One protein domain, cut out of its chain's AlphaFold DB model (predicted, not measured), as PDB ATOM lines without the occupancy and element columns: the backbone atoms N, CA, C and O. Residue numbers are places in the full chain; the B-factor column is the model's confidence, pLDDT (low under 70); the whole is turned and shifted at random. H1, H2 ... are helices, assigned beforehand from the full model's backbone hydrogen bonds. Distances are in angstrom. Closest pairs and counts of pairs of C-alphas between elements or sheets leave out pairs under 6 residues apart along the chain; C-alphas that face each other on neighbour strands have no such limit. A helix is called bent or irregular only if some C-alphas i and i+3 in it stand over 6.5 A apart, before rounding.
ATOM      1  N   LEU A 139      45.957 -10.575  17.821       94.62
ATOM      2  CA  LEU A 139      45.572 -11.955  18.107       94.62
ATOM      3  C   LEU A 139      45.593 -12.810  16.834       94.62
ATOM      4  O   LEU A 139      46.274 -13.834  16.801       94.62
ATOM      5  N   GLY A 140      44.898 -12.385  15.774       95.88
ATOM      6  CA  GLY A 140      44.825 -13.121  14.511       95.88
ATOM      7  C   GLY A 140      46.208 -13.399  13.915       95.88
ATOM      8  O   GLY A 140      46.528 -14.542  13.579       95.88
ATOM      9  N   HIS A 141      47.069 -12.378  13.877       95.06
ATOM     10  CA  HIS A 141      48.453 -12.503  13.428       95.06
ATOM     11  C   HIS A 141      49.263 -13.462  14.304       95.06
ATOM     12  O   HIS A 141      49.918 -14.369  13.787       95.06
ATOM     13  N   THR A 142      49.209 -13.287  15.627       95.19
ATOM     14  CA  THR A 142      49.986 -14.091  16.580       95.19
ATOM     15  C   THR A 142      49.613 -15.565  16.483       95.19
ATOM     16  O   THR A 142      50.498 -16.415  16.378       95.19
ATOM     17  N   LEU A 143      48.316 -15.880  16.445       96.06
ATOM     18  CA  LEU A 143      47.826 -17.252  16.313       96.06
ATOM     19  C   LEU A 143      48.221 -17.876  14.968       96.06
ATOM     20  O   LEU A 143      48.603 -19.053  14.913       96.06
ATOM     21  N   ALA A 144      48.154 -17.101  13.881       96.75
ATOM     22  CA  ALA A 144      48.527 -17.583  12.559       96.75
ATOM     23  C   ALA A 144      50.027 -17.901  12.513       96.75
ATOM     24  O   ALA A 144      50.423 -19.022  12.183       96.75
ATOM     25  N   LEU A 145      50.859 -16.960  12.958       95.69
ATOM     26  CA  LEU A 145      52.308 -17.108  12.981       95.69
ATOM     27  C   LEU A 145      52.769 -18.235  13.914       95.69
ATOM     28  O   LEU A 145      53.656 -19.009  13.550       95.69
ATOM     29  N   ALA A 146      52.156 -18.370  15.093       94.88
ATOM     30  CA  ALA A 146      52.439 -19.464  16.020       94.88
ATOM     31  C   ALA A 146      52.160 -20.831  15.378       94.88
ATOM     32  O   ALA A 146      52.963 -21.757  15.515       94.88
ATOM     33  N   THR A 147      51.064 -20.950  14.624       96.69
ATOM     34  CA  THR A 147      50.724 -22.182  13.898       96.69
ATOM     35  C   THR A 147      51.743 -22.493  12.799       96.69
ATOM     36  O   THR A 147      52.204 -23.631  12.701       96.69
ATOM     37  N   TYR A 148      52.154 -21.499  12.006       97.06
ATOM     38  CA  TYR A 148      53.170 -21.701  10.966       97.06
ATOM     39  C   TYR A 148      54.520 -22.114  11.556       97.06
ATOM     40  O   TYR A 148      55.084 -23.130  11.145       97.06
ATOM     41  N   ARG A 149      55.004 -21.398  12.578       95.56
ATOM     42  CA  ARG A 149      56.257 -21.729  13.279       95.56
ATOM     43  C   ARG A 149      56.234 -23.136  13.867       95.56
ATOM     44  O   ARG A 149      57.205 -23.868  13.718       95.56
ATOM     45  N   ARG A 150      55.113 -23.551  14.467       95.62
ATOM     46  CA  ARG A 150      54.947 -24.909  15.009       95.62
ATOM     47  C   ARG A 150      55.154 -26.000  13.953       95.62
ATOM     48  O   ARG A 150      55.717 -27.042  14.272       95.62
ATOM     49  N   HIS A 151      54.671 -25.797  12.728       95.94
ATOM     50  CA  HIS A 151      54.654 -26.848  11.704       95.94
ATOM     51  C   HIS A 151      55.830 -26.808  10.726       95.94
ATOM     52  O   HIS A 151      56.227 -27.866  10.233       95.94
ATOM     53  N   ILE A 152      56.369 -25.619  10.451       95.06
ATOM     54  CA  ILE A 152      57.493 -25.409   9.529       95.06
ATOM     55  C   ILE A 152      58.827 -25.367  10.293       95.06
ATOM     56  O   ILE A 152      59.853 -25.796   9.768       95.06
ATOM     57  N   GLY A 153      58.811 -24.919  11.551       92.75
ATOM     58  CA  GLY A 153      59.993 -24.720  12.389       92.75
ATOM     59  C   GLY A 153      60.544 -23.292  12.334       92.75
ATOM     60  O   GLY A 153      60.040 -22.430  11.613       92.75
ATOM     61  N   ASP A 154      61.614 -23.052  13.092       85.88
ATOM     62  CA  ASP A 154      62.206 -21.716  13.287       85.88
ATOM     63  C   ASP A 154      62.875 -21.137  12.032       85.88
ATOM     64  O   ASP A 154      63.119 -19.936  11.954       85.88
ATOM     65  N   ALA A 155      63.149 -21.977  11.028       80.75
ATOM     66  CA  ALA A 155      63.670 -21.542   9.733       80.75
ATOM     67  C   ALA A 155      62.619 -20.807   8.880       80.75
ATOM     68  O   ALA A 155      62.967 -20.218   7.857       80.75
ATOM     69  N   GLY A 207      27.781  -8.226  15.954       84.25
ATOM     70  CA  GLY A 207      27.906  -9.472  15.201       84.25
ATOM     71  C   GLY A 207      28.967  -9.377  14.103       84.25
ATOM     72  O   GLY A 207      29.683 -10.349  13.855       84.25
ATOM     73  N   ASP A 208      29.121  -8.211  13.475       90.00
ATOM     74  CA  ASP A 208      30.239  -7.927  12.576       90.00
ATOM     75  C   ASP A 208      31.581  -7.967  13.322       90.00
ATOM     76  O   ASP A 208      32.546  -8.549  12.827       90.00
ATOM     77  N   PHE A 209      31.654  -7.389  14.526       89.56
ATOM     78  CA  PHE A 209      32.870  -7.402  15.345       89.56
ATOM     79  C   PHE A 209      33.286  -8.817  15.778       89.56
ATOM     80  O   PHE A 209      34.468  -9.151  15.703       89.56
ATOM     81  N   GLU A 210      32.340  -9.678  16.163       90.12
ATOM     82  CA  GLU A 210      32.628 -11.088  16.462       90.12
ATOM     83  C   GLU A 210      33.156 -11.837  15.223       90.12
ATOM     84  O   GLU A 210      34.113 -12.611  15.304       90.12
ATOM     85  N   GLN A 211      32.561 -11.596  14.047       95.75
ATOM     86  CA  GLN A 211      32.999 -12.206  12.783       95.75
ATOM     87  C   GLN A 211      34.359 -11.680  12.307       95.75
ATOM     88  O   GLN A 211      35.078 -12.375  11.579       95.75
ATOM     89  N   LEU A 212      34.728 -10.466  12.715       96.31
ATOM     90  CA  LEU A 212      35.944  -9.800  12.273       96.31
ATOM     91  C   LEU A 212      37.210 -10.573  12.650       96.31
ATOM     92  O   LEU A 212      38.152 -10.608  11.860       96.31
ATOM     93  N   LEU A 213      37.231 -11.238  13.810       97.44
ATOM     94  CA  LEU A 213      38.375 -12.059  14.217       97.44
ATOM     95  C   LEU A 213      38.629 -13.207  13.232       97.44
ATOM     96  O   LEU A 213      39.775 -13.445  12.854       97.44
ATOM     97  N   TYR A 214      37.574 -13.898  12.794       98.25
ATOM     98  CA  TYR A 214      37.703 -14.974  11.814       98.25
ATOM     99  C   TYR A 214      38.196 -14.455  10.466       98.25
ATOM    100  O   TYR A 214      39.115 -15.040   9.899       98.25
ATOM    101  N   ALA A 215      37.655 -13.335   9.987       98.00
ATOM    102  CA  ALA A 215      38.107 -12.731   8.738       98.00
ATOM    103  C   ALA A 215      39.577 -12.279   8.811       98.00
ATOM    104  O   ALA A 215      40.360 -12.595   7.923       98.00
ATOM    105  N   LEU A 216      39.989 -11.613   9.896       97.50
ATOM    106  CA  LEU A 216      41.387 -11.230  10.123       97.50
ATOM    107  C   LEU A 216      42.312 -12.447  10.175       97.50
ATOM    108  O   LEU A 216      43.391 -12.435   9.577       97.50
ATOM    109  N   PHE A 217      41.900 -13.495  10.888       98.38
ATOM    110  CA  PHE A 217      42.667 -14.728  10.975       98.38
ATOM    111  C   PHE A 217      42.782 -15.410   9.610       98.38
ATOM    112  O   PHE A 217      43.874 -15.844   9.258       98.38
ATOM    113  N   HIS A 218      41.699 -15.459   8.831       98.50
ATOM    114  CA  HIS A 218      41.700 -15.953   7.456       98.50
ATOM    115  C   HIS A 218      42.718 -15.188   6.606       98.50
ATOM    116  O   HIS A 218      43.635 -15.803   6.069       98.50
ATOM    117  N   GLU A 219      42.635 -13.858   6.558       98.00
ATOM    118  CA  GLU A 219      43.571 -13.043   5.778       98.00
ATOM    119  C   GLU A 219      45.024 -13.291   6.183       98.00
ATOM    120  O   GLU A 219      45.883 -13.496   5.328       98.00
ATOM    121  N   CYS A 220      45.311 -13.367   7.485       97.88
ATOM    122  CA  CYS A 220      46.664 -13.647   7.964       97.88
ATOM    123  C   CYS A 220      47.128 -15.066   7.594       97.88
ATOM    124  O   CYS A 220      48.219 -15.264   7.059       97.88
ATOM    125  N   PHE A 221      46.313 -16.069   7.914       98.25
ATOM    126  CA  PHE A 221      46.678 -17.481   7.866       98.25
ATOM    127  C   PHE A 221      46.658 -18.058   6.450       98.25
ATOM    128  O   PHE A 221      47.514 -18.878   6.109       98.25
ATOM    129  N   VAL A 222      45.678 -17.658   5.643       98.19
ATOM    130  CA  VAL A 222      45.454 -18.157   4.285       98.19
ATOM    131  C   VAL A 222      46.295 -17.369   3.294       98.19
ATOM    132  O   VAL A 222      47.064 -17.975   2.549       98.19
ATOM    133  N   HIS A 223      46.199 -16.038   3.317       97.00
ATOM    134  CA  HIS A 223      46.800 -15.191   2.290       97.00
ATOM    135  C   HIS A 223      48.132 -14.602   2.725       97.00
ATOM    136  O   HIS A 223      49.133 -14.827   2.058       97.00
ATOM    137  N   ALA A 224      48.201 -13.892   3.850       96.00
ATOM    138  CA  ALA A 224      49.393 -13.137   4.215       96.00
ATOM    139  C   ALA A 224      50.624 -14.033   4.443       96.00
ATOM    140  O   ALA A 224      51.730 -13.671   4.045       96.00
ATOM    141  N   LEU A 225      50.444 -15.243   4.972       96.19
ATOM    142  CA  LEU A 225      51.535 -16.198   5.210       96.19
ATOM    143  C   LEU A 225      51.799 -17.187   4.052       96.19
ATOM    144  O   LEU A 225      52.670 -18.051   4.186       96.19
ATOM    145  N   CYS A 226      51.103 -17.078   2.910       95.25
ATOM    146  CA  CYS A 226      51.314 -17.991   1.779       95.25
ATOM    147  C   CYS A 226      52.651 -17.740   1.043       95.25
ATOM    148  O   CYS A 226      53.146 -16.614   0.977       95.25
ATOM    149  N   GLY A 227      53.235 -18.784   0.454       92.38
ATOM    150  CA  GLY A 227      54.522 -18.719  -0.251       92.38
ATOM    151  C   GLY A 227      54.475 -18.111  -1.662       92.38
ATOM    152  O   GLY A 227      55.508 -17.704  -2.185       92.38
ATOM    153  N   VAL A 228      53.292 -17.995  -2.274       92.44
ATOM    154  CA  VAL A 228      53.099 -17.488  -3.652       92.44
ATOM    155  C   VAL A 228      52.674 -16.031  -3.669       92.44
ATOM    156  O   VAL A 228      52.106 -15.561  -2.695       92.44
ATOM    157  N   LYS A 229      52.910 -15.300  -4.762       91.75
ATOM    158  CA  LYS A 229      52.466 -13.901  -4.891       91.75
ATOM    159  C   LYS A 229      50.937 -13.797  -4.944       91.75
ATOM    160  O   LYS A 229      50.310 -14.537  -5.689       91.75
ATOM    161  N   LEU A 230      50.357 -12.829  -4.231       89.00
ATOM    162  CA  LEU A 230      48.897 -12.633  -4.196       89.00
ATOM    163  C   LEU A 230      48.339 -12.023  -5.494       89.00
ATOM    164  O   LEU A 230      47.262 -12.391  -5.950       89.00
ATOM    165  N   ASN A 231      49.097 -11.123  -6.122       85.88
ATOM    166  CA  ASN A 231      48.649 -10.341  -7.282       85.88
ATOM    167  C   ASN A 231      49.074 -10.955  -8.633       85.88
ATOM    168  O   ASN A 231      49.337 -10.223  -9.586       85.88
ATOM    169  N   GLY A 232      49.245 -12.277  -8.706       85.81
ATOM    170  CA  GLY A 232      49.621 -12.962  -9.945       85.81
ATOM    171  C   GLY A 232      48.415 -13.249 -10.840       85.81
ATOM    172  O   GLY A 232      47.355 -13.604 -10.337       85.81
ATOM    173  N   ASP A 233      48.592 -13.196 -12.164       90.81
ATOM    174  CA  ASP A 233      47.534 -13.526 -13.138       90.81
ATOM    175  C   ASP A 233      46.985 -14.958 -12.974       90.81
ATOM    176  O   ASP A 233      45.898 -15.261 -13.453       90.81
ATOM    177  N   SER A 234      47.735 -15.846 -12.313       93.12
ATOM    178  CA  SER A 234      47.380 -17.244 -12.055       93.12
ATOM    179  C   SER A 234      46.745 -17.505 -10.690       93.12
ATOM    180  O   SER A 234      46.412 -18.662 -10.428       93.12
ATOM    181  N   SER A 235      46.587 -16.492  -9.830       91.75
ATOM    182  CA  SER A 235      46.150 -16.685  -8.437       91.75
ATOM    183  C   SER A 235      44.831 -17.457  -8.351       91.75
ATOM    184  O   SER A 235      44.727 -18.413  -7.578       91.75
ATOM    185  N   TYR A 236      43.904 -17.158  -9.267       95.06
ATOM    186  CA  TYR A 236      42.590 -17.795  -9.385       95.06
ATOM    187  C   TYR A 236      42.632 -19.331  -9.530       95.06
ATOM    188  O   TYR A 236      41.679 -20.040  -9.200       95.06
ATOM    189  N   LEU A 237      43.741 -19.899 -10.026       96.44
ATOM    190  CA  LEU A 237      43.898 -21.353 -10.171       96.44
ATOM    191  C   LEU A 237      43.985 -22.071  -8.819       96.44
ATOM    192  O   LEU A 237      43.743 -23.280  -8.741       96.44
ATOM    193  N   SER A 238      44.304 -21.327  -7.762       96.69
ATOM    194  CA  SER A 238      44.427 -21.821  -6.398       96.69
ATOM    195  C   SER A 238      43.247 -21.458  -5.502       96.69
ATOM    196  O   SER A 238      43.288 -21.815  -4.330       96.69
ATOM    197  N   ASP A 239      42.177 -20.828  -5.998       97.38
ATOM    198  CA  ASP A 239      41.077 -20.369  -5.131       97.38
ATOM    199  C   ASP A 239      40.428 -21.528  -4.365       97.38
ATOM    200  O   ASP A 239      40.163 -21.440  -3.170       97.38
ATOM    201  N   ARG A 240      40.274 -22.698  -5.002       98.25
ATOM    202  CA  ARG A 240      39.790 -23.911  -4.311       98.25
ATOM    203  C   ARG A 240      40.713 -24.334  -3.165       98.25
ATOM    204  O   ARG A 240      40.260 -24.967  -2.213       98.25
ATOM    205  N   PHE A 241      42.004 -24.032  -3.270       98.50
ATOM    206  CA  PHE A 241      42.968 -24.258  -2.206       98.50
ATOM    207  C   PHE A 241      42.911 -23.146  -1.153       98.50
ATOM    208  O   PHE A 241      42.659 -23.458   0.004       98.50
ATOM    209  N   HIS A 242      43.080 -21.872  -1.506       98.00
ATOM    210  CA  HIS A 242      43.109 -20.782  -0.526       98.00
ATOM    211  C   HIS A 242      41.726 -20.522   0.105       98.00
ATOM    212  O   HIS A 242      41.541 -20.713   1.306       98.00
ATOM    213  N   GLU A 243      40.727 -20.194  -0.709       97.69
ATOM    214  CA  GLU A 243      39.398 -19.759  -0.255       97.69
ATOM    215  C   GLU A 243      38.514 -20.908   0.255       97.69
ATOM    216  O   GLU A 243      37.546 -20.685   0.981       97.69
ATOM    217  N   GLY A 244      38.842 -22.155  -0.108       98.38
ATOM    218  CA  GLY A 244      38.098 -23.344   0.311       98.38
ATOM    219  C   GLY A 244      38.846 -24.251   1.286       98.38
ATOM    220  O   GLY A 244      38.396 -24.468   2.413       98.38
ATOM    221  N   TRP A 245      39.964 -24.843   0.853       98.75
ATOM    222  CA  TRP A 245      40.719 -25.785   1.687       98.75
ATOM    223  C   TRP A 245      41.343 -25.092   2.898       98.75
ATOM    224  O   TRP A 245      41.120 -25.506   4.037       98.75
ATOM    225  N   MET A 246      42.138 -24.049   2.658       98.69
ATOM    226  CA  MET A 246      42.857 -23.321   3.696       98.69
ATOM    227  C   MET A 246      41.905 -22.520   4.572       98.69
ATOM    228  O   MET A 246      42.150 -22.457   5.769       98.69
ATOM    229  N   ASP A 247      40.790 -22.021   4.036       98.69
ATOM    230  CA  ASP A 247      39.727 -21.409   4.840       98.69
ATOM    231  C   ASP A 247      39.139 -22.388   5.879       98.69
ATOM    232  O   ASP A 247      39.002 -22.062   7.059       98.69
ATOM    233  N   TYR A 248      38.878 -23.644   5.488       98.62
ATOM    234  CA  TYR A 248      38.449 -24.683   6.435       98.62
ATOM    235  C   TYR A 248      39.522 -25.000   7.488       98.62
ATOM    236  O   TYR A 248      39.209 -25.160   8.669       98.62
ATOM    237  N   VAL A 249      40.794 -25.075   7.085       98.69
ATOM    238  CA  VAL A 249      41.907 -25.290   8.024       98.69
ATOM    239  C   VAL A 249      42.055 -24.099   8.972       98.69
ATOM    240  O   VAL A 249      42.238 -24.305  10.169       98.69
ATOM    241  N   ALA A 250      41.917 -22.871   8.470       98.56
ATOM    242  CA  ALA A 250      41.975 -21.651   9.260       98.56
ATOM    243  C   ALA A 250      40.876 -21.646  10.329       98.56
ATOM    244  O   ALA A 250      41.158 -21.434  11.507       98.56
ATOM    245  N   PHE A 251      39.645 -21.988   9.939       98.50
ATOM    246  CA  PHE A 251      38.522 -22.170  10.857       98.50
ATOM    247  C   PHE A 251      38.849 -23.171  11.983       98.50
ATOM    248  O   PHE A 251      38.689 -22.848  13.162       98.50
ATOM    249  N   LEU A 252      39.369 -24.362  11.651       97.88
ATOM    250  CA  LEU A 252      39.736 -25.377  12.650       97.88
ATOM    251  C   LEU A 252      40.837 -24.898  13.607       97.88
ATOM    252  O   LEU A 252      40.765 -25.147  14.812       97.88
ATOM    253  N   VAL A 253      41.863 -24.235  13.070       98.00
ATOM    254  CA  VAL A 253      43.003 -23.735  13.846       98.00
ATOM    255  C   VAL A 253      42.559 -22.630  14.800       98.00
ATOM    256  O   VAL A 253      42.883 -22.699  15.986       98.00
ATOM    257  N   LEU A 254      41.785 -21.653  14.315       97.62
ATOM    258  CA  LEU A 254      41.260 -20.571  15.143       97.62
ATOM    259  C   LEU A 254      40.405 -21.124  16.284       97.62
ATOM    260  O   LEU A 254      40.664 -20.814  17.443       97.62
ATOM    261  N   HIS A 255      39.450 -22.009  15.978       96.94
ATOM    262  CA  HIS A 255      38.608 -22.640  16.996       96.94
ATOM    263  C   HIS A 255      39.436 -23.408  18.030       96.94
ATOM    264  O   HIS A 255      39.188 -23.284  19.228       96.94
ATOM    265  N   SER A 256      40.455 -24.159  17.595       95.62
ATOM    266  CA  SER A 256      41.334 -24.890  18.514       95.62
ATOM    267  C   SER A 256      42.123 -23.963  19.441       95.62
ATOM    268  O   SER A 256      42.330 -24.313  20.603       95.62
ATOM    269  N   HIS A 257      42.583 -22.808  18.953       95.69
ATOM    270  CA  HIS A 257      43.281 -21.815  19.778       95.69
ATOM    271  C   HIS A 257      42.341 -21.142  20.772       95.69
ATOM    272  O   HIS A 257      42.636 -21.126  21.964       95.69
ATOM    273  N   LEU A 258      41.184 -20.676  20.301       94.62
ATOM    274  CA  LEU A 258      40.163 -20.042  21.135       94.62
ATOM    275  C   LEU A 258      39.702 -20.967  22.272       94.62
ATOM    276  O   LEU A 258      39.649 -20.562  23.428       94.62
ATOM    277  N   GLN A 259      39.474 -22.250  21.984       94.06
ATOM    278  CA  GLN A 259      39.070 -23.238  22.993       94.06
ATOM    279  C   GLN A 259      40.151 -23.556  24.038       94.06
ATOM    280  O   GLN A 259      39.822 -24.031  25.122       94.06
ATOM    281  N   LYS A 260      41.436 -23.329  23.735       92.44
ATOM    282  CA  LYS A 260      42.533 -23.520  24.702       92.44
ATOM    283  C   LYS A 260      42.666 -22.353  25.679       92.44
ATOM    284  O   LYS A 260      43.286 -22.530  26.723       92.44
ATOM    285  N   GLY A 261      42.093 -21.195  25.352       81.31
ATOM    286  CA  GLY A 261      41.885 -20.093  26.288       81.31
ATOM    287  C   GLY A 261      43.135 -19.343  26.762       81.31
ATOM    288  O   GLY A 261      43.055 -18.654  27.774       81.31
ATOM    289  N   ALA A 262      44.285 -19.464  26.090       72.00
ATOM    290  CA  ALA A 262      45.514 -18.781  26.506       72.00
ATOM    291  C   ALA A 262      45.688 -17.425  25.793       72.00
ATOM    292  O   ALA A 262      45.555 -17.353  24.573       72.00
ATOM    293  N   ASP A 263      46.004 -16.379  26.567       83.75
ATOM    294  CA  ASP A 263      46.418 -15.033  26.130       83.75
ATOM    295  C   ASP A 263      45.522 -14.361  25.070       83.75
ATOM    296  O   ASP A 263      45.988 -13.828  24.062       83.75
ATOM    297  N   MET A 264      44.208 -14.367  25.304       89.56
ATOM    298  CA  MET A 264      43.240 -13.675  24.448       89.56
ATOM    299  C   MET A 264      43.035 -12.215  24.892       89.56
ATOM    300  O   MET A 264      43.039 -11.940  26.096       89.56
ATOM    301  N   PRO A 265      42.792 -11.272  23.959       86.69
ATOM    302  CA  PRO A 265      42.302  -9.940  24.296       86.69
ATOM    303  C   PRO A 265      41.046 -10.024  25.166       86.69
ATOM    304  O   PRO A 265      40.218 -10.916  24.970       86.69
ATOM    305  N   LEU A 266      40.873  -9.062  26.075       80.88
ATOM    306  CA  LEU A 266      39.760  -9.038  27.031       80.88
ATOM    307  C   LEU A 266      38.395  -9.188  26.346       80.88
ATOM    308  O   LEU A 266      37.579  -9.986  26.792       80.88
ATOM    309  N   ALA A 267      38.195  -8.500  25.220       80.19
ATOM    310  CA  ALA A 267      36.984  -8.603  24.410       80.19
ATOM    311  C   ALA A 267      36.670 -10.050  23.973       80.19
ATOM    312  O   ALA A 267      35.531 -10.495  24.063       80.19
ATOM    313  N   VAL A 268      37.683 -10.806  23.540       86.94
ATOM    314  CA  VAL A 268      37.514 -12.200  23.098       86.94
ATOM    315  C   VAL A 268      37.321 -13.133  24.290       86.94
ATOM    316  O   VAL A 268      36.504 -14.043  24.229       86.94
ATOM    317  N   ALA A 269      38.047 -12.903  25.386       87.31
ATOM    318  CA  ALA A 269      37.893 -13.690  26.606       87.31
ATOM    319  C   ALA A 269      36.497 -13.524  27.234       87.31
ATOM    320  O   ALA A 269      35.943 -14.491  27.752       87.31
ATOM    321  N   ALA A 270      35.931 -12.319  27.158       81.81
ATOM    322  CA  ALA A 270      34.622 -11.986  27.707       81.81
ATOM    323  C   ALA A 270      33.442 -12.630  26.961       81.81
ATOM    324  O   ALA A 270      32.444 -12.957  27.599       81.81
ATOM    325  N   ASP A 271      33.549 -12.830  25.642       84.94
ATOM    326  CA  ASP A 271      32.504 -13.472  24.829       84.94
ATOM    327  C   ASP A 271      33.072 -14.525  23.871       84.94
ATOM    328  O   ASP A 271      32.866 -14.520  22.655       84.94
ATOM    329  N   LEU A 272      33.819 -15.471  24.438       87.00
ATOM    330  CA  LEU A 272      34.439 -16.550  23.674       87.00
ATOM    331  C   LEU A 272      33.413 -17.340  22.843       87.00
ATOM    332  O   LEU A 272      33.694 -17.725  21.708       87.00
ATOM    333  N   SER A 273      32.222 -17.577  23.401       87.38
ATOM    334  CA  SER A 273      31.109 -18.241  22.717       87.38
ATOM    335  C   SER A 273      30.637 -17.468  21.491       87.38
ATOM    336  O   SER A 273      30.506 -18.075  20.429       87.38
ATOM    337  N   GLY A 274      30.434 -16.152  21.607       86.69
ATOM    338  CA  GLY A 274      30.011 -15.295  20.503       86.69
ATOM    339  C   GLY A 274      31.011 -15.323  19.353       86.69
ATOM    340  O   GLY A 274      30.633 -15.577  18.209       86.69
ATOM    341  N   PHE A 275      32.308 -15.204  19.654       92.44
ATOM    342  CA  PHE A 275      33.368 -15.322  18.648       92.44
ATOM    343  C   PHE A 275      33.399 -16.700  17.968       92.44
ATOM    344  O   PHE A 275      33.530 -16.769  16.743       92.44
ATOM    345  N   LEU A 276      33.255 -17.799  18.718       93.44
ATOM    346  CA  LEU A 276      33.207 -19.155  18.152       93.44
ATOM    347  C   LEU A 276      31.974 -19.352  17.253       93.44
ATOM    348  O   LEU A 276      32.093 -19.864  16.136       93.44
ATOM    349  N   ASP A 277      30.797 -18.925  17.704       91.44
ATOM    350  CA  ASP A 277      29.546 -19.065  16.958       91.44
ATOM    351  C   ASP A 277      29.539 -18.207  15.691       91.44
ATOM    352  O   ASP A 277      29.135 -18.671  14.622       91.44
ATOM    353  N   SER A 278      30.007 -16.965  15.787       92.38
ATOM    354  CA  SER A 278      30.097 -16.043  14.654       92.38
ATOM    355  C   SER A 278      31.147 -16.491  13.636       92.38
ATOM    356  O   SER A 278      30.871 -16.460  12.436       92.38
ATOM    357  N   SER A 279      32.281 -17.042  14.081       96.00
ATOM    358  CA  SER A 279      33.269 -17.684  13.198       96.00
ATOM    359  C   SER A 279      32.673 -18.884  12.448       96.00
ATOM    360  O   SER A 279      32.828 -19.008  11.231       96.00
ATOM    361  N   LEU A 280      31.921 -19.746  13.144       95.69
ATOM    362  CA  LEU A 280      31.227 -20.887  12.539       95.69
ATOM    363  C   LEU A 280      30.164 -20.450  11.525       95.69
ATOM    364  O   LEU A 280      30.078 -21.034  10.440       95.69
ATOM    365  N   LYS A 281      29.356 -19.438  11.860       95.25
ATOM    366  CA  LYS A 281      28.344 -18.873  10.955       95.25
ATOM    367  C   LYS A 281      28.995 -18.306   9.697       95.25
ATOM    368  O   LYS A 281      28.588 -18.695   8.603       95.25
ATOM    369  N   ALA A 282      30.030 -17.478   9.844       95.38
ATOM    370  CA  ALA A 282      30.760 -16.884   8.726       95.38
ATOM    371  C   ALA A 282      31.373 -17.957   7.809       95.38
ATOM    372  O   ALA A 282      31.156 -17.941   6.594       95.38
ATOM    373  N   HIS A 283      32.064 -18.947   8.384       96.69
ATOM    374  CA  HIS A 283      32.650 -20.051   7.625       96.69
ATOM    375  C   HIS A 283      31.592 -20.881   6.877       96.69
ATOM    376  O   HIS A 283      31.752 -21.227   5.701       96.69
ATOM    377  N   ASN A 284      30.481 -21.217   7.540       95.69
ATOM    378  CA  ASN A 284      29.410 -21.987   6.913       95.69
ATOM    379  C   ASN A 284      28.719 -21.203   5.799       95.69
ATOM    380  O   ASN A 284      28.485 -21.777   4.738       95.69
ATOM    381  N   TRP A 285      28.463 -19.909   6.000       94.62
ATOM    382  CA  TRP A 285      27.869 -19.031   4.994       94.62
ATOM    383  C   TRP A 285      28.688 -18.993   3.700       94.62
ATOM    384  O   TRP A 285      28.122 -19.113   2.610       94.62
ATOM    385  N   ARG A 286      30.023 -18.909   3.818       94.75
ATOM    386  CA  ARG A 286      30.977 -18.928   2.691       94.75
ATOM    387  C   ARG A 286      30.965 -20.234   1.892       94.75
ATOM    388  O   ARG A 286      31.396 -20.235   0.746       94.75
ATOM    389  N   CYS A 287      30.486 -21.331   2.478       95.94
ATOM    390  CA  CYS A 287      30.501 -22.667   1.874       95.94
ATOM    391  C   CYS A 287      29.097 -23.244   1.610       95.94
ATOM    392  O   CYS A 287      28.978 -24.413   1.226       95.94
ATOM    393  N   ASP A 288      28.028 -22.486   1.867       95.94
ATOM    394  CA  ASP A 288      26.664 -23.005   1.788       95.94
ATOM    395  C   ASP A 288      26.117 -22.983   0.354       95.94
ATOM    396  O   ASP A 288      25.455 -22.047  -0.091       95.94
ATOM    397  N   ILE A 289      26.331 -24.089  -0.357       95.19
ATOM    398  CA  ILE A 289      25.804 -24.306  -1.713       95.19
ATOM    399  C   ILE A 289      24.271 -24.400  -1.785       95.19
ATOM    400  O   ILE A 289      23.720 -24.499  -2.883       95.19
ATOM    401  N   ARG A 290      23.555 -24.429  -0.654       94.81
ATOM    402  CA  ARG A 290      22.083 -24.485  -0.634       94.81
ATOM    403  C   ARG A 290      21.446 -23.101  -0.641       94.81
ATOM    404  O   ARG A 290      20.244 -23.009  -0.885       94.81
ATOM    405  N   ARG A 291      22.232 -22.048  -0.415       91.12
ATOM    406  CA  ARG A 291      21.778 -20.662  -0.508       91.12
ATOM    407  C   ARG A 291      21.216 -20.343  -1.891       91.12
ATOM    408  O   ARG A 291      21.720 -20.819  -2.912       91.12
ATOM    409  N   VAL A 292      20.162 -19.529  -1.902       90.88
ATOM    410  CA  VAL A 292      19.491 -19.063  -3.127       90.88
ATOM    411  C   VAL A 292      20.369 -18.060  -3.875       90.88
ATOM    412  O   VAL A 292      20.406 -18.071  -5.100       90.88
ATOM    413  N   ASP A 293      21.105 -17.238  -3.133       89.25
ATOM    414  CA  ASP A 293      21.987 -16.169  -3.604       89.25
ATOM    415  C   ASP A 293      23.456 -16.610  -3.737       89.25
ATOM    416  O   ASP A 293      24.358 -15.774  -3.741       89.25
ATOM    417  N   ARG A 294      23.724 -17.922  -3.817       91.00
ATOM    418  CA  ARG A 294      25.098 -18.436  -3.901       91.00
ATOM    419  C   ARG A 294      25.835 -17.897  -5.130       91.00
ATOM    420  O   ARG A 294      25.280 -17.819  -6.226       91.00
ATOM    421  N   THR A 295      27.112 -17.597  -4.944       92.31
ATOM    422  CA  THR A 295      28.024 -17.136  -5.998       92.31
ATOM    423  C   THR A 295      28.922 -18.275  -6.490       92.31
ATOM    424  O   THR A 295      28.958 -19.351  -5.886       92.31
ATOM    425  N   SER A 296      29.697 -18.038  -7.555       94.31
ATOM    426  CA  SER A 296      30.787 -18.940  -7.968       94.31
ATOM    427  C   SER A 296      31.765 -19.216  -6.827       94.31
ATOM    428  O   SER A 296      32.191 -20.353  -6.636       94.31
ATOM    429  N   ASP A 297      32.061 -18.197  -6.023       94.81
ATOM    430  CA  ASP A 297      33.007 -18.287  -4.910       94.81
ATOM    431  C   ASP A 297      32.474 -19.234  -3.834       94.81
ATOM    432  O   ASP A 297      33.213 -20.042  -3.285       94.81
ATOM    433  N   THR A 298      31.155 -19.239  -3.609       95.56
ATOM    434  CA  THR A 298      30.518 -20.196  -2.690       95.56
ATOM    435  C   THR A 298      30.756 -21.644  -3.137       95.56
ATOM    436  O   THR A 298      31.005 -22.528  -2.315       95.56
ATOM    437  N   GLU A 299      30.702 -21.909  -4.446       96.69
ATOM    438  CA  GLU A 299      30.950 -23.240  -5.008       96.69
ATOM    439  C   GLU A 299      32.434 -23.630  -4.929       96.69
ATOM    440  O   GLU A 299      32.751 -24.773  -4.580       96.69
ATOM    441  N   ILE A 300      33.338 -22.680  -5.192       97.31
ATOM    442  CA  ILE A 300      34.792 -22.838  -5.050       97.31
ATOM    443  C   ILE A 300      35.156 -23.176  -3.600       97.31
ATOM    444  O   ILE A 300      35.828 -24.186  -3.350       97.31
ATOM    445  N   ASN A 301      34.639 -22.402  -2.647       97.62
ATOM    446  CA  ASN A 301      34.886 -22.572  -1.218       97.62
ATOM    447  C   ASN A 301      34.373 -23.928  -0.737       97.62
ATOM    448  O   ASN A 301      35.096 -24.701  -0.105       97.62
ATOM    449  N   ALA A 302      33.140 -24.280  -1.114       97.94
ATOM    450  CA  ALA A 302      32.542 -25.561  -0.763       97.94
ATOM    451  C   ALA A 302      33.299 -26.760  -1.357       97.94
ATOM    452  O   ALA A 302      33.379 -27.815  -0.718       97.94
ATOM    453  N   PHE A 303      33.853 -26.623  -2.566       98.44
ATOM    454  CA  PHE A 303      34.685 -27.654  -3.184       98.44
ATOM    455  C   PHE A 303      35.978 -27.865  -2.391       98.44
ATOM    456  O   PHE A 303      36.276 -28.995  -1.995       98.44
ATOM    457  N   GLY A 304      36.707 -26.784  -2.103       98.50
ATOM    458  CA  GLY A 304      37.936 -26.832  -1.313       98.50
ATOM    459  C   GLY A 304      37.719 -27.382   0.095       98.50
ATOM    460  O   GLY A 304      38.408 -28.315   0.509       98.50
ATOM    461  N   LYS A 305      36.681 -26.902   0.794       98.38
ATOM    462  CA  LYS A 305      36.270 -27.410   2.112       98.38
ATOM    463  C   LYS A 305      35.993 -28.909   2.081       98.38
ATOM    464  O   LYS A 305      36.407 -29.634   2.983       98.38
ATOM    465  N   ARG A 306      35.302 -29.409   1.050       98.44
ATOM    466  CA  ARG A 306      34.998 -30.843   0.909       98.44
ATOM    467  C   ARG A 306      36.263 -31.681   0.743       98.44
ATOM    468  O   ARG A 306      36.350 -32.758   1.332       98.44
ATOM    469  N   ALA A 307      37.224 -31.198  -0.040       98.50
ATOM    470  CA  ALA A 307      38.515 -31.856  -0.203       98.50
ATOM    471  C   ALA A 307      39.294 -31.886   1.123       98.50
ATOM    472  O   ALA A 307      39.734 -32.957   1.542       98.50
ATOM    473  N   ALA A 308      39.370 -30.753   1.830       98.56
ATOM    474  CA  ALA A 308      40.039 -30.655   3.126       98.56
ATOM    475  C   ALA A 308      39.391 -31.561   4.187       98.56
ATOM    476  O   ALA A 308      40.088 -32.276   4.903       98.56
ATOM    477  N   LEU A 309      38.054 -31.611   4.241       98.12
ATOM    478  CA  LEU A 309      37.296 -32.527   5.101       98.12
ATOM    479  C   LEU A 309      37.614 -33.998   4.809       98.12
ATOM    480  O   LEU A 309      37.823 -34.778   5.738       98.12
ATOM    481  N   ALA A 310      37.652 -34.386   3.531       98.19
ATOM    482  CA  ALA A 310      37.962 -35.757   3.137       98.19
ATOM    483  C   ALA A 310      39.406 -36.135   3.498       98.19
ATOM    484  O   ALA A 310      39.644 -37.228   4.015       98.19
ATOM    485  N   PHE A 311      40.356 -35.220   3.295       98.69
ATOM    486  CA  PHE A 311      41.745 -35.412   3.705       98.69
ATOM    487  C   PHE A 311      41.900 -35.513   5.224       98.69
ATOM    488  O   PHE A 311      42.573 -36.422   5.710       98.69
ATOM    489  N   ALA A 312      41.212 -34.657   5.983       98.06
ATOM    490  CA  ALA A 312      41.191 -34.721   7.440       98.06
ATOM    491  C   ALA A 312      40.611 -36.047   7.945       98.06
ATOM    492  O   ALA A 312      41.180 -36.685   8.831       98.06
ATOM    493  N   GLY A 313      39.502 -36.498   7.350       97.56
ATOM    494  CA  GLY A 313      38.908 -37.801   7.640       97.56
ATOM    495  C   GLY A 313      39.876 -38.951   7.366       97.56
ATOM    496  O   GLY A 313      40.000 -39.853   8.191       97.56
ATOM    497  N   PHE A 314      40.605 -38.896   6.250       98.50
ATOM    498  CA  PHE A 314      41.605 -39.904   5.898       98.50
ATOM    499  C   PHE A 314      42.748 -39.925   6.920       98.50
ATOM    500  O   PHE A 314      43.076 -40.986   7.452       98.50
ATOM    501  N   CYS A 315      43.290 -38.758   7.279       98.38
ATOM    502  CA  CYS A 315      44.340 -38.652   8.289       98.38
ATOM    503  C   CYS A 315      43.892 -39.221   9.643       98.38
ATOM    504  O   CYS A 315      44.636 -39.979  10.264       98.38
ATOM    505  N   ARG A 316      42.666 -38.911  10.082       98.31
ATOM    506  CA  ARG A 316      42.084 -39.440  11.329       98.31
ATOM    507  C   ARG A 316      41.867 -40.947  11.290       98.31
ATOM    508  O   ARG A 316      42.165 -41.623  12.268       98.31
ATOM    509  N   ALA A 317      41.387 -41.484  10.171       98.00
ATOM    510  CA  ALA A 317      41.175 -42.922  10.016       98.00
ATOM    511  C   ALA A 317      42.491 -43.714  10.112       98.00
ATOM    512  O   ALA A 317      42.507 -44.815  10.653       98.00
ATOM    513  N   VAL A 318      43.595 -43.146   9.614       98.25
ATOM    514  CA  VAL A 318      44.904 -43.817   9.578       98.25
ATOM    515  C   VAL A 318      45.733 -43.588  10.848       98.25
ATOM    516  O   VAL A 318      46.453 -44.492  11.273       98.25
ATOM    517  N   LEU A 319      45.669 -42.391  11.440       98.06
ATOM    518  CA  LEU A 319      46.552 -41.961  12.537       98.06
ATOM    519  C   LEU A 319      45.824 -41.739  13.876       98.06
ATOM    520  O   LEU A 319      46.477 -41.491  14.887       98.06
ATOM    521  N   GLY A 320      44.491 -41.813  13.904       97.88
ATOM    522  CA  GLY A 320      43.660 -41.446  15.054       97.88
ATOM    523  C   GLY A 320      43.302 -39.956  15.089       97.88
ATOM    524  O   GLY A 320      43.853 -39.149  14.346       97.88
ATOM    525  N   GLU A 321      42.365 -39.579  15.965       95.38
ATOM    526  CA  GLU A 321      41.731 -38.248  15.956       95.38
ATOM    527  C   GLU A 321      42.732 -37.092  16.124       95.38
ATOM    528  O   GLU A 321      42.822 -36.207  15.275       95.38
ATOM    529  N   ILE A 322      43.523 -37.130  17.201       95.94
ATOM    530  CA  ILE A 322      44.435 -36.037  17.570       95.94
ATOM    531  C   ILE A 322      45.571 -35.911  16.549       95.94
ATOM    532  O   ILE A 322      45.815 -34.831  16.012       95.94
ATOM    533  N   MET A 323      46.259 -37.018  16.251       97.50
ATOM    534  CA  MET A 323      47.372 -37.005  15.299       97.50
ATOM    535  C   MET A 323      46.901 -36.729  13.870       97.50
ATOM    536  O   MET A 323      47.602 -36.045  13.127       97.50
ATOM    537  N   GLY A 324      45.725 -37.225  13.484       97.69
ATOM    538  CA  GLY A 324      45.145 -36.981  12.169       97.69
ATOM    539  C   GLY A 324      44.849 -35.503  11.933       97.69
ATOM    540  O   GLY A 324      45.205 -34.972  10.879       97.69
ATOM    541  N   LEU A 325      44.271 -34.814  12.924       97.12
ATOM    542  CA  LEU A 325      44.056 -33.368  12.852       97.12
ATOM    543  C   LEU A 325      45.386 -32.604  12.765       97.12
ATOM    544  O   LEU A 325      45.541 -31.753  11.891       97.12
ATOM    545  N   GLU A 326      46.368 -32.954  13.602       97.69
ATOM    546  CA  GLU A 326      47.701 -32.333  13.573       97.69
ATOM    547  C   GLU A 326      48.364 -32.471  12.192       97.69
ATOM    548  O   GLU A 326      48.889 -31.495  11.660       97.69
ATOM    549  N   GLN A 327      48.318 -33.660  11.576       98.06
ATOM    550  CA  GLN A 327      48.902 -33.865  10.244       98.06
ATOM    551  C   GLN A 327      48.115 -33.163   9.136       98.06
ATOM    552  O   GLN A 327      48.719 -32.706   8.167       98.06
ATOM    553  N   THR A 328      46.798 -33.019   9.290       98.44
ATOM    554  CA  THR A 328      45.967 -32.235   8.364       98.44
ATOM    555  C   THR A 328      46.431 -30.782   8.333       98.44
ATOM    556  O   THR A 328      46.680 -30.231   7.258       98.44
ATOM    557  N   ILE A 329      46.591 -30.171   9.512       98.56
ATOM    558  CA  ILE A 329      47.047 -28.783   9.641       98.56
ATOM    559  C   ILE A 329      48.485 -28.665   9.128       98.56
ATOM    560  O   ILE A 329      48.756 -27.814   8.283       98.56
ATOM    561  N   ARG A 330      49.385 -29.565   9.554       97.94
ATOM    562  CA  ARG A 330      50.791 -29.568   9.128       97.94
ATOM    563  C   ARG A 330      50.938 -29.630   7.610       97.94
ATOM    564  O   ARG A 330      51.669 -28.824   7.046       97.94
ATOM    565  N   PHE A 331      50.252 -30.566   6.951       98.44
ATOM    566  CA  PHE A 331      50.297 -30.711   5.493       98.44
ATOM    567  C   PHE A 331      49.817 -29.437   4.795       98.44
ATOM    568  O   PHE A 331      50.475 -28.946   3.883       98.44
ATOM    569  N   SER A 332      48.703 -28.876   5.265       98.62
ATOM    570  CA  SER A 332      48.089 -27.683   4.680       98.62
ATOM    571  C   SER A 332      48.985 -26.449   4.814       98.62
ATOM    572  O   SER A 332      49.176 -25.720   3.846       98.62
ATOM    573  N   VAL A 333      49.596 -26.253   5.986       98.06
ATOM    574  CA  VAL A 333      50.546 -25.162   6.250       98.06
ATOM    575  C   VAL A 333      51.810 -25.304   5.404       98.06
ATOM    576  O   VAL A 333      52.228 -24.333   4.778       98.06
ATOM    577  N   LEU A 334      52.400 -26.506   5.336       97.25
ATOM    578  CA  LEU A 334      53.583 -26.759   4.504       97.25
ATOM    579  C   LEU A 334      53.293 -26.499   3.024       97.25
ATOM    580  O   LEU A 334      54.102 -25.876   2.341       97.25
ATOM    581  N   LEU A 335      52.124 -26.927   2.540       97.38
ATOM    582  CA  LEU A 335      51.697 -26.668   1.172       97.38
ATOM    583  C   LEU A 335      51.492 -25.168   0.925       97.38
ATOM    584  O   LEU A 335      52.009 -24.641  -0.060       97.38
ATOM    585  N   ASN A 336      50.809 -24.460   1.830       97.62
ATOM    586  CA  ASN A 336      50.540 -23.034   1.656       97.62
ATOM    587  C   ASN A 336      51.813 -22.181   1.682       97.62
ATOM    588  O   ASN A 336      51.924 -21.224   0.912       97.62
ATOM    589  N   ALA A 337      52.778 -22.538   2.531       96.06
ATOM    590  CA  ALA A 337      54.061 -21.853   2.659       96.06
ATOM    591  C   ALA A 337      55.078 -22.205   1.558       96.06
ATOM    592  O   ALA A 337      56.083 -21.511   1.432       96.06
ATOM    593  N   SER A 338      54.847 -23.270   0.783       95.19
ATOM    594  CA  SER A 338      55.764 -23.698  -0.282       95.19
ATOM    595  C   SER A 338      55.805 -22.724  -1.468       95.19
ATOM    596  O   SER A 338      54.903 -21.908  -1.657       95.19
ATOM    597  N   ASP A 339      56.821 -22.856  -2.314       94.19
ATOM    598  CA  ASP A 339      56.958 -22.166  -3.604       94.19
ATOM    599  C   ASP A 339      56.130 -22.809  -4.732       94.19
ATOM    600  O   ASP A 339      56.190 -22.376  -5.884       94.19
ATOM    601  N   MET A 340      55.328 -23.826  -4.405       95.94
ATOM    602  CA  MET A 340      54.452 -24.503  -5.348       95.94
ATOM    603  C   MET A 340      53.462 -23.530  -5.986       95.94
ATOM    604  O   MET A 340      52.798 -22.765  -5.281       95.94
ATOM    605  N   SER A 341      53.322 -23.614  -7.308       96.81
ATOM    606  CA  SER A 341      52.478 -22.708  -8.085       96.81
ATOM    607  C   SER A 341      50.991 -22.832  -7.743       96.81
ATOM    608  O   SER A 341      50.513 -23.880  -7.295       96.81
ATOM    609  N   ASP A 342      50.224 -21.781  -8.047       96.75
ATOM    610  CA  ASP A 342      48.770 -21.767  -7.853       96.75
ATOM    611  C   ASP A 342      48.074 -22.946  -8.553       96.75
ATOM    612  O   ASP A 342      47.177 -23.586  -8.001       96.75
ATOM    613  N   ALA A 343      48.539 -23.284  -9.760       97.25
ATOM    614  CA  ALA A 343      48.001 -24.377 -10.560       97.25
ATOM    615  C   ALA A 343      48.231 -25.753  -9.917       97.25
ATOM    616  O   ALA A 343      47.355 -26.619  -9.964       97.25
ATOM    617  N   GLU A 344      49.405 -25.984  -9.330       97.69
ATOM    618  CA  GLU A 344      49.724 -27.242  -8.649       97.69
ATOM    619  C   GLU A 344      48.926 -27.391  -7.351       97.69
ATOM    620  O   GLU A 344      48.362 -28.460  -7.105       97.69
ATOM    621  N   ARG A 345      48.770 -26.306  -6.581       97.94
ATOM    622  CA  ARG A 345      47.884 -26.271  -5.406       97.94
ATOM    623  C   ARG A 345      46.449 -26.628  -5.791       97.94
ATOM    624  O   ARG A 345      45.837 -27.489  -5.160       97.94
ATOM    625  N   GLY A 346      45.938 -26.043  -6.877       97.62
ATOM    626  CA  GLY A 346      44.632 -26.390  -7.440       97.62
ATOM    627  C   GLY A 346      44.510 -27.876  -7.804       97.62
ATOM    628  O   GLY A 346      43.532 -28.528  -7.426       97.62
ATOM    629  N   LYS A 347      45.526 -28.449  -8.469       98.25
ATOM    630  CA  LYS A 347      45.563 -29.881  -8.827       98.25
ATOM    631  C   LYS A 347      45.530 -30.799  -7.609       98.25
ATOM    632  O   LYS A 347      44.829 -31.804  -7.657       98.25
ATOM    633  N   ILE A 348      46.206 -30.448  -6.516       98.44
ATOM    634  CA  ILE A 348      46.178 -31.243  -5.276       98.44
ATOM    635  C   ILE A 348      44.759 -31.323  -4.716       98.44
ATOM    636  O   ILE A 348      44.292 -32.410  -4.372       98.44
ATOM    637  N   VAL A 349      44.034 -30.201  -4.675       98.50
ATOM    638  CA  VAL A 349      42.633 -30.187  -4.219       98.50
ATOM    639  C   VAL A 349      41.763 -31.084  -5.111       98.50
ATOM    640  O   VAL A 349      40.912 -31.836  -4.618       98.50
ATOM    641  N   GLU A 350      41.992 -31.070  -6.427       98.31
ATOM    642  CA  GLU A 350      41.304 -31.964  -7.361       98.31
ATOM    643  C   GLU A 350      41.669 -33.438  -7.165       98.31
ATOM    644  O   GLU A 350      40.780 -34.292  -7.190       98.31
ATOM    645  N   GLY A 351      42.946 -33.760  -6.968       98.38
ATOM    646  CA  GLY A 351      43.417 -35.125  -6.751       98.38
ATOM    647  C   GLY A 351      42.904 -35.712  -5.444       98.38
ATOM    648  O   GLY A 351      42.372 -36.825  -5.438       98.38
ATOM    649  N   VAL A 352      42.927 -34.931  -4.361       98.31
ATOM    650  CA  VAL A 352      42.271 -35.286  -3.095       98.31
ATOM    651  C   VAL A 352      40.783 -35.545  -3.319       98.31
ATOM    652  O   VAL A 352      40.256 -36.556  -2.858       98.31
ATOM    653  N   THR A 353      40.096 -34.693  -4.078       98.19
ATOM    654  CA  THR A 353      38.675 -34.902  -4.389       98.19
ATOM    655  C   THR A 353      38.448 -36.201  -5.168       98.19
ATOM    656  O   THR A 353      37.565 -36.994  -4.835       98.19
ATOM    657  N   LYS A 354      39.261 -36.466  -6.192       97.88
ATOM    658  CA  LYS A 354      39.170 -37.684  -7.009       97.88
ATOM    659  C   LYS A 354      39.453 -38.950  -6.201       97.88
ATOM    660  O   LYS A 354      38.818 -39.967  -6.472       97.88
ATOM    661  N   ARG A 355      40.358 -38.890  -5.218       97.75
ATOM    662  CA  ARG A 355      40.834 -40.060  -4.465       97.75
ATOM    663  C   ARG A 355      40.108 -40.295  -3.141       97.75
ATOM    664  O   ARG A 355      39.956 -41.446  -2.756       97.75
ATOM    665  N   LEU A 356      39.638 -39.244  -2.464       97.88
ATOM    666  CA  LEU A 356      39.093 -39.333  -1.100       97.88
ATOM    667  C   LEU A 356      37.610 -38.951  -0.987       97.88
ATOM    668  O   LEU A 356      36.937 -39.422  -0.072       97.88
ATOM    669  N   VAL A 357      37.064 -38.117  -1.881       96.88
ATOM    670  CA  VAL A 357      35.661 -37.681  -1.760       96.88
ATOM    671  C   VAL A 357      34.715 -38.758  -2.296       96.88
ATOM    672  O   VAL A 357      34.701 -39.065  -3.489       96.88
ATOM    673  N   GLY A 358      33.881 -39.288  -1.397       96.75
ATOM    674  CA  GLY A 358      32.881 -40.327  -1.656       96.75
ATOM    675  C   GLY A 358      33.201 -41.628  -0.915       96.75
ATOM    676  O   GLY A 358      34.352 -42.045  -0.866       96.75
ATOM    677  N   ALA A 359      32.178 -42.287  -0.359       96.12
ATOM    678  CA  ALA A 359      32.351 -43.407   0.576       96.12
ATOM    679  C   ALA A 359      33.234 -44.547   0.032       96.12
ATOM    680  O   ALA A 359      34.156 -44.982   0.714       96.12
ATOM    681  N   GLN A 360      33.011 -44.986  -1.213       97.56
ATOM    682  CA  GLN A 360      33.797 -46.067  -1.823       97.56
ATOM    683  C   GLN A 360      35.268 -45.684  -2.033       97.56
ATOM    684  O   GLN A 360      36.170 -46.484  -1.783       97.56
ATOM    685  N   ARG A 361      35.516 -44.457  -2.502       97.75
ATOM    686  CA  ARG A 361      36.867 -43.936  -2.750       97.75
ATOM    687  C   ARG A 361      37.630 -43.790  -1.440       97.75
ATOM    688  O   ARG A 361      38.745 -44.283  -1.330       97.75
ATOM    689  N   PHE A 362      36.972 -43.231  -0.427       96.75
ATOM    690  CA  PHE A 362      37.501 -43.136   0.927       96.75
ATOM    691  C   PHE A 362      37.856 -44.513   1.508       96.75
ATOM    692  O   PHE A 362      38.978 -44.706   1.964       96.75
ATOM    693  N   ALA A 363      36.937 -45.486   1.435       97.56
ATOM    694  CA  ALA A 363      37.169 -46.852   1.909       97.56
ATOM    695  C   ALA A 363      38.353 -47.527   1.194       97.56
ATOM    696  O   ALA A 363      39.145 -48.215   1.825       97.56
ATOM    697  N   THR A 364      38.505 -47.279  -0.110       97.88
ATOM    698  CA  THR A 364      39.648 -47.781  -0.889       97.88
ATOM    699  C   THR A 364      40.952 -47.124  -0.430       97.88
ATOM    700  O   THR A 364      41.944 -47.812  -0.210       97.88
ATOM    701  N   ALA A 365      40.945 -45.803  -0.232       97.06
ATOM    702  CA  ALA A 365      42.117 -45.028   0.160       97.06
ATOM    703  C   ALA A 365      42.656 -45.395   1.552       97.06
ATOM    704  O   ALA A 365      43.867 -45.445   1.738       97.06
ATOM    705  N   VAL A 366      41.787 -45.693   2.526       97.56
ATOM    706  CA  VAL A 366      42.232 -46.118   3.871       97.56
ATOM    707  C   VAL A 366      42.875 -47.509   3.885       97.56
ATOM    708  O   VAL A 366      43.591 -47.831   4.829       97.56
ATOM    709  N   THR A 367      42.648 -48.318   2.846       97.81
ATOM    710  CA  THR A 367      43.278 -49.637   2.651       97.81
ATOM    711  C   THR A 367      44.400 -49.631   1.609       97.81
ATOM    712  O   THR A 367      44.971 -50.676   1.316       97.81
ATOM    713  N   ASP A 368      44.701 -48.479   1.013       98.00
ATOM    714  CA  ASP A 368      45.768 -48.337   0.027       98.00
ATOM    715  C   ASP A 368      47.122 -48.247   0.746       98.00
ATOM    716  O   ASP A 368      47.485 -47.204   1.299       98.00
ATOM    717  N   ASP A 369      47.872 -49.352   0.735       97.75
ATOM    718  CA  ASP A 369      49.164 -49.474   1.418       97.75
ATOM    719  C   ASP A 369      50.165 -48.381   1.020       97.75
ATOM    720  O   ASP A 369      50.938 -47.919   1.863       97.75
ATOM    721  N   GLN A 370      50.165 -47.943  -0.246       97.50
ATOM    722  CA  GLN A 370      51.092 -46.909  -0.706       97.50
ATOM    723  C   GLN A 370      50.721 -45.548  -0.126       97.50
ATOM    724  O   GLN A 370      51.584 -44.855   0.417       97.50
ATOM    725  N   LEU A 371      49.439 -45.186  -0.187       97.88
ATOM    726  CA  LEU A 371      48.948 -43.917   0.344       97.88
ATOM    727  C   LEU A 371      49.082 -43.851   1.875       97.88
ATOM    728  O   LEU A 371      49.528 -42.842   2.423       97.88
ATOM    729  N   VAL A 372      48.754 -44.940   2.576       98.25
ATOM    730  CA  VAL A 372      48.915 -45.050   4.034       98.25
ATOM    731  C   VAL A 372      50.387 -44.946   4.433       98.25
ATOM    732  O   VAL A 372      50.719 -44.242   5.392       98.25
ATOM    733  N   LYS A 373      51.286 -45.617   3.703       97.94
ATOM    734  CA  LYS A 373      52.731 -45.520   3.937       97.94
ATOM    735  C   LYS A 373      53.239 -44.097   3.705       97.94
ATOM    736  O   LYS A 373      53.981 -43.601   4.547       97.94
ATOM    737  N   ALA A 374      52.803 -43.432   2.635       98.12
ATOM    738  CA  ALA A 374      53.159 -42.042   2.348       98.12
ATOM    739  C   ALA A 374      52.729 -41.092   3.480       98.12
ATOM    740  O   ALA A 374      53.532 -40.288   3.949       98.12
ATOM    741  N   LEU A 375      51.500 -41.233   3.997       98.31
ATOM    742  CA  LEU A 375      51.029 -40.433   5.134       98.31
ATOM    743  C   LEU A 375      51.854 -40.688   6.409       98.31
ATOM    744  O   LEU A 375      52.193 -39.746   7.125       98.31
ATOM    745  N   LYS A 376      52.197 -41.946   6.705       97.88
ATOM    746  CA  LYS A 376      53.031 -42.292   7.872       97.88
ATOM    747  C   LYS A 376      54.468 -41.777   7.733       97.88
ATOM    748  O   LYS A 376      55.031 -41.289   8.712       97.88
ATOM    749  N   ASN A 377      55.043 -41.837   6.531       97.50
ATOM    750  CA  ASN A 377      56.341 -41.228   6.233       97.50
ATOM    751  C   ASN A 377      56.288 -39.713   6.454       97.50
ATOM    752  O   ASN A 377      57.105 -39.181   7.204       97.50
ATOM    753  N   PHE A 378      55.278 -39.037   5.896       97.75
ATOM    754  CA  PHE A 378      55.046 -37.609   6.113       97.75
ATOM    755  C   PHE A 378      54.912 -37.266   7.606       97.75
ATOM    756  O   PHE A 378      55.539 -36.323   8.082       97.75
ATOM    757  N   GLN A 379      54.162 -38.057   8.376       97.19
ATOM    758  CA  GLN A 379      54.008 -37.853   9.817       97.19
ATOM    759  C   GLN A 379      55.346 -37.934  10.567       97.19
ATOM    760  O   GLN A 379      55.594 -37.122  11.462       97.19
ATOM    761  N   ARG A 380      56.210 -38.887  10.200       97.31
ATOM    762  CA  ARG A 380      57.526 -39.081  10.822       97.31
ATOM    763  C   ARG A 380      58.534 -38.009  10.414       97.31
ATOM    764  O   ARG A 380      59.264 -37.511  11.263       97.31
ATOM    765  N   GLU A 381      58.596 -37.687   9.129       95.75
ATOM    766  CA  GLU A 381      59.698 -36.913   8.541       95.75
ATOM    767  C   GLU A 381      59.336 -35.447   8.305       95.75
ATOM    768  O   GLU A 381      60.211 -34.592   8.251       95.75
ATOM    769  N   GLY A 382      58.046 -35.132   8.174       93.69
ATOM    770  CA  GLY A 382      57.575 -33.795   7.820       93.69
ATOM    771  C   GLY A 382      57.786 -33.399   6.367       93.69
ATOM    772  O   GLY A 382      57.475 -32.266   6.010       93.69
ATOM    773  N   ASN A 383      58.303 -34.296   5.531       93.56
ATOM    774  CA  ASN A 383      58.554 -34.009   4.130       93.56
ATOM    775  C   ASN A 383      57.264 -34.151   3.310       93.56
ATOM    776  O   ASN A 383      56.819 -35.260   3.014       93.56
ATOM    777  N   ILE A 384      56.674 -33.019   2.928       94.56
ATOM    778  CA  ILE A 384      55.466 -32.956   2.096       94.56
ATOM    779  C   ILE A 384      55.628 -33.698   0.751       94.56
ATOM    780  O   ILE A 384      54.655 -34.261   0.246       94.56
ATOM    781  N   MET A 385      56.851 -33.799   0.215       94.00
ATOM    782  CA  MET A 385      57.132 -34.485  -1.054       94.00
ATOM    783  C   MET A 385      56.832 -35.989  -1.029       94.00
ATOM    784  O   MET A 385      56.624 -36.576  -2.086       94.00
ATOM    785  N   GLU A 386      56.753 -36.614   0.149       91.94
ATOM    786  CA  GLU A 386      56.348 -38.020   0.276       91.94
ATOM    787  C   GLU A 386      54.865 -38.223  -0.070       91.94
ATOM    788  O   GLU A 386      54.471 -39.273  -0.578       91.94
ATOM    789  N   LEU A 387      54.030 -37.214   0.203       94.31
ATOM    790  CA  LEU A 387      52.578 -37.313   0.090       94.31
ATOM    791  C   LEU A 387      52.032 -36.664  -1.191       94.31
ATOM    792  O   LEU A 387      51.035 -37.138  -1.733       94.31
ATOM    793  N   LEU A 388      52.697 -35.629  -1.714       94.88
ATOM    794  CA  LEU A 388      52.263 -34.909  -2.921       94.88
ATOM    795  C   LEU A 388      52.028 -35.792  -4.156       94.88
ATOM    796  O   LEU A 388      50.972 -35.636  -4.771       94.88
ATOM    797  N   PRO A 389      52.911 -36.750  -4.511       97.19
ATOM    798  CA  PRO A 389      52.717 -37.589  -5.694       97.19
ATOM    799  C   PRO A 389      51.462 -38.465  -5.634       97.19
ATOM    800  O   PRO A 389      51.077 -39.058  -6.631       97.19
ATOM    801  N   GLN A 390      50.827 -38.587  -4.464       96.75
ATOM    802  CA  GLN A 390      49.583 -39.336  -4.325       96.75
ATOM    803  C   GLN A 390      48.341 -38.532  -4.741       96.75
ATOM    804  O   GLN A 390      47.263 -39.119  -4.893       96.75
ATOM    805  N   PHE A 391      48.475 -37.214  -4.907       95.50
ATOM    806  CA  PHE A 391      47.379 -36.298  -5.227       95.50
ATOM    807  C   PHE A 391      47.631 -35.423  -6.465       95.50
ATOM    808  O   PHE A 391      46.724 -34.697  -6.868       95.50
TER     809      PHE A 391
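AT A GLANCE: This is residues 139 to 155 and 207 to 391 of the 392 residues of an uncharacterized protein of Paraburkholderia steynii (UniProt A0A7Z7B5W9). Two long helices, H3 and H6, cross steeply at the core of a pack of mostly crossed helices. H2 and H5 pack on H3, H7 and H8 each pack on both long helices, and H1 packs on H2 and H7; H9 packs on the later part of H6, H10 follows it at a corner, and little H4 is far from the core. The printed part has 202 residues with ten named helices, H1 to H10 in chain order, and no named strand; the class is all helix. It is compact, with a radius of gyration of the C-alphas of 16.6 A and spans of 48 by 40 by 34 A.

IN THESE COORDINATES: H1, residues 139 to 152, begins at C-alpha 139 (45.572, -11.955, 18.107). After the cut come H2, residues 207 to 224, 24.4 A long, and H3, residues 235 to 260, 34.0 A. H3 has a kink of 41 degrees near residue 242 and is irregular, with C-alphas 237 and 240 7.6 A apart. H4 is residues 266 to 270, H5 272 to 287, 23.0 A, and H6 296 to 319, 34.6 A, from C-alpha 296 (30.787, -18.940, -7.968). H7 is residues 321 to 337, 24.4 A, H8 342 to 356, 21.2 A, and H9 359 to 366. H10, residues 369 to 381, ends at C-alpha 381 (59.698, -36.913, 8.541).

HOW THE PARTS SIT: H3 and H6 are the hubs, touching six helices each. They touch at a steep tilt of 56 degrees, the closest C-alphas being those of Gly 244 and Asn 301, 3.6 A apart. H5 touches H3 at a shallow tilt of 20 degrees, opposite ways, closest at C-alphas 255 and 276, 6.5 A. H2 touches H3 at C-alphas 222 and 246, 5.8 A. H1 touches H2 with residues 140 to 145 alone, closest at C-alphas 140 and 217, 4.4 A. H7 touches H6 at C-alphas 324 and 316, 4.0 A, and H8 touches H6 at C-alphas 353 and 307, 5.2 A. H9 touches H6 at C-alphas 366 and 314, 6.6 A; H9 and H10 touch only at the corner, and only just, with 3 pairs of C-alphas within 8 A. H4 is close to H5 but not clearly touching, 6.8 A between C-alphas 268 and 275. Every O i to N i+4 pair is within hydrogen-bond range in H1 and H4 to H10; H2 has 12 of 14 and H3 16 of 22.

THE WHOLE: The C-alphas farthest apart, those of Leu 266 and Asp 369, are 48.8 A apart. Residues 156 to 206 are not printed; C-alphas 155 and 207 are 38.1 A apart across this cut. Of the links printed whole, none is long. The mean pLDDT of the printed part is 95.2, and no printed residue is under 70.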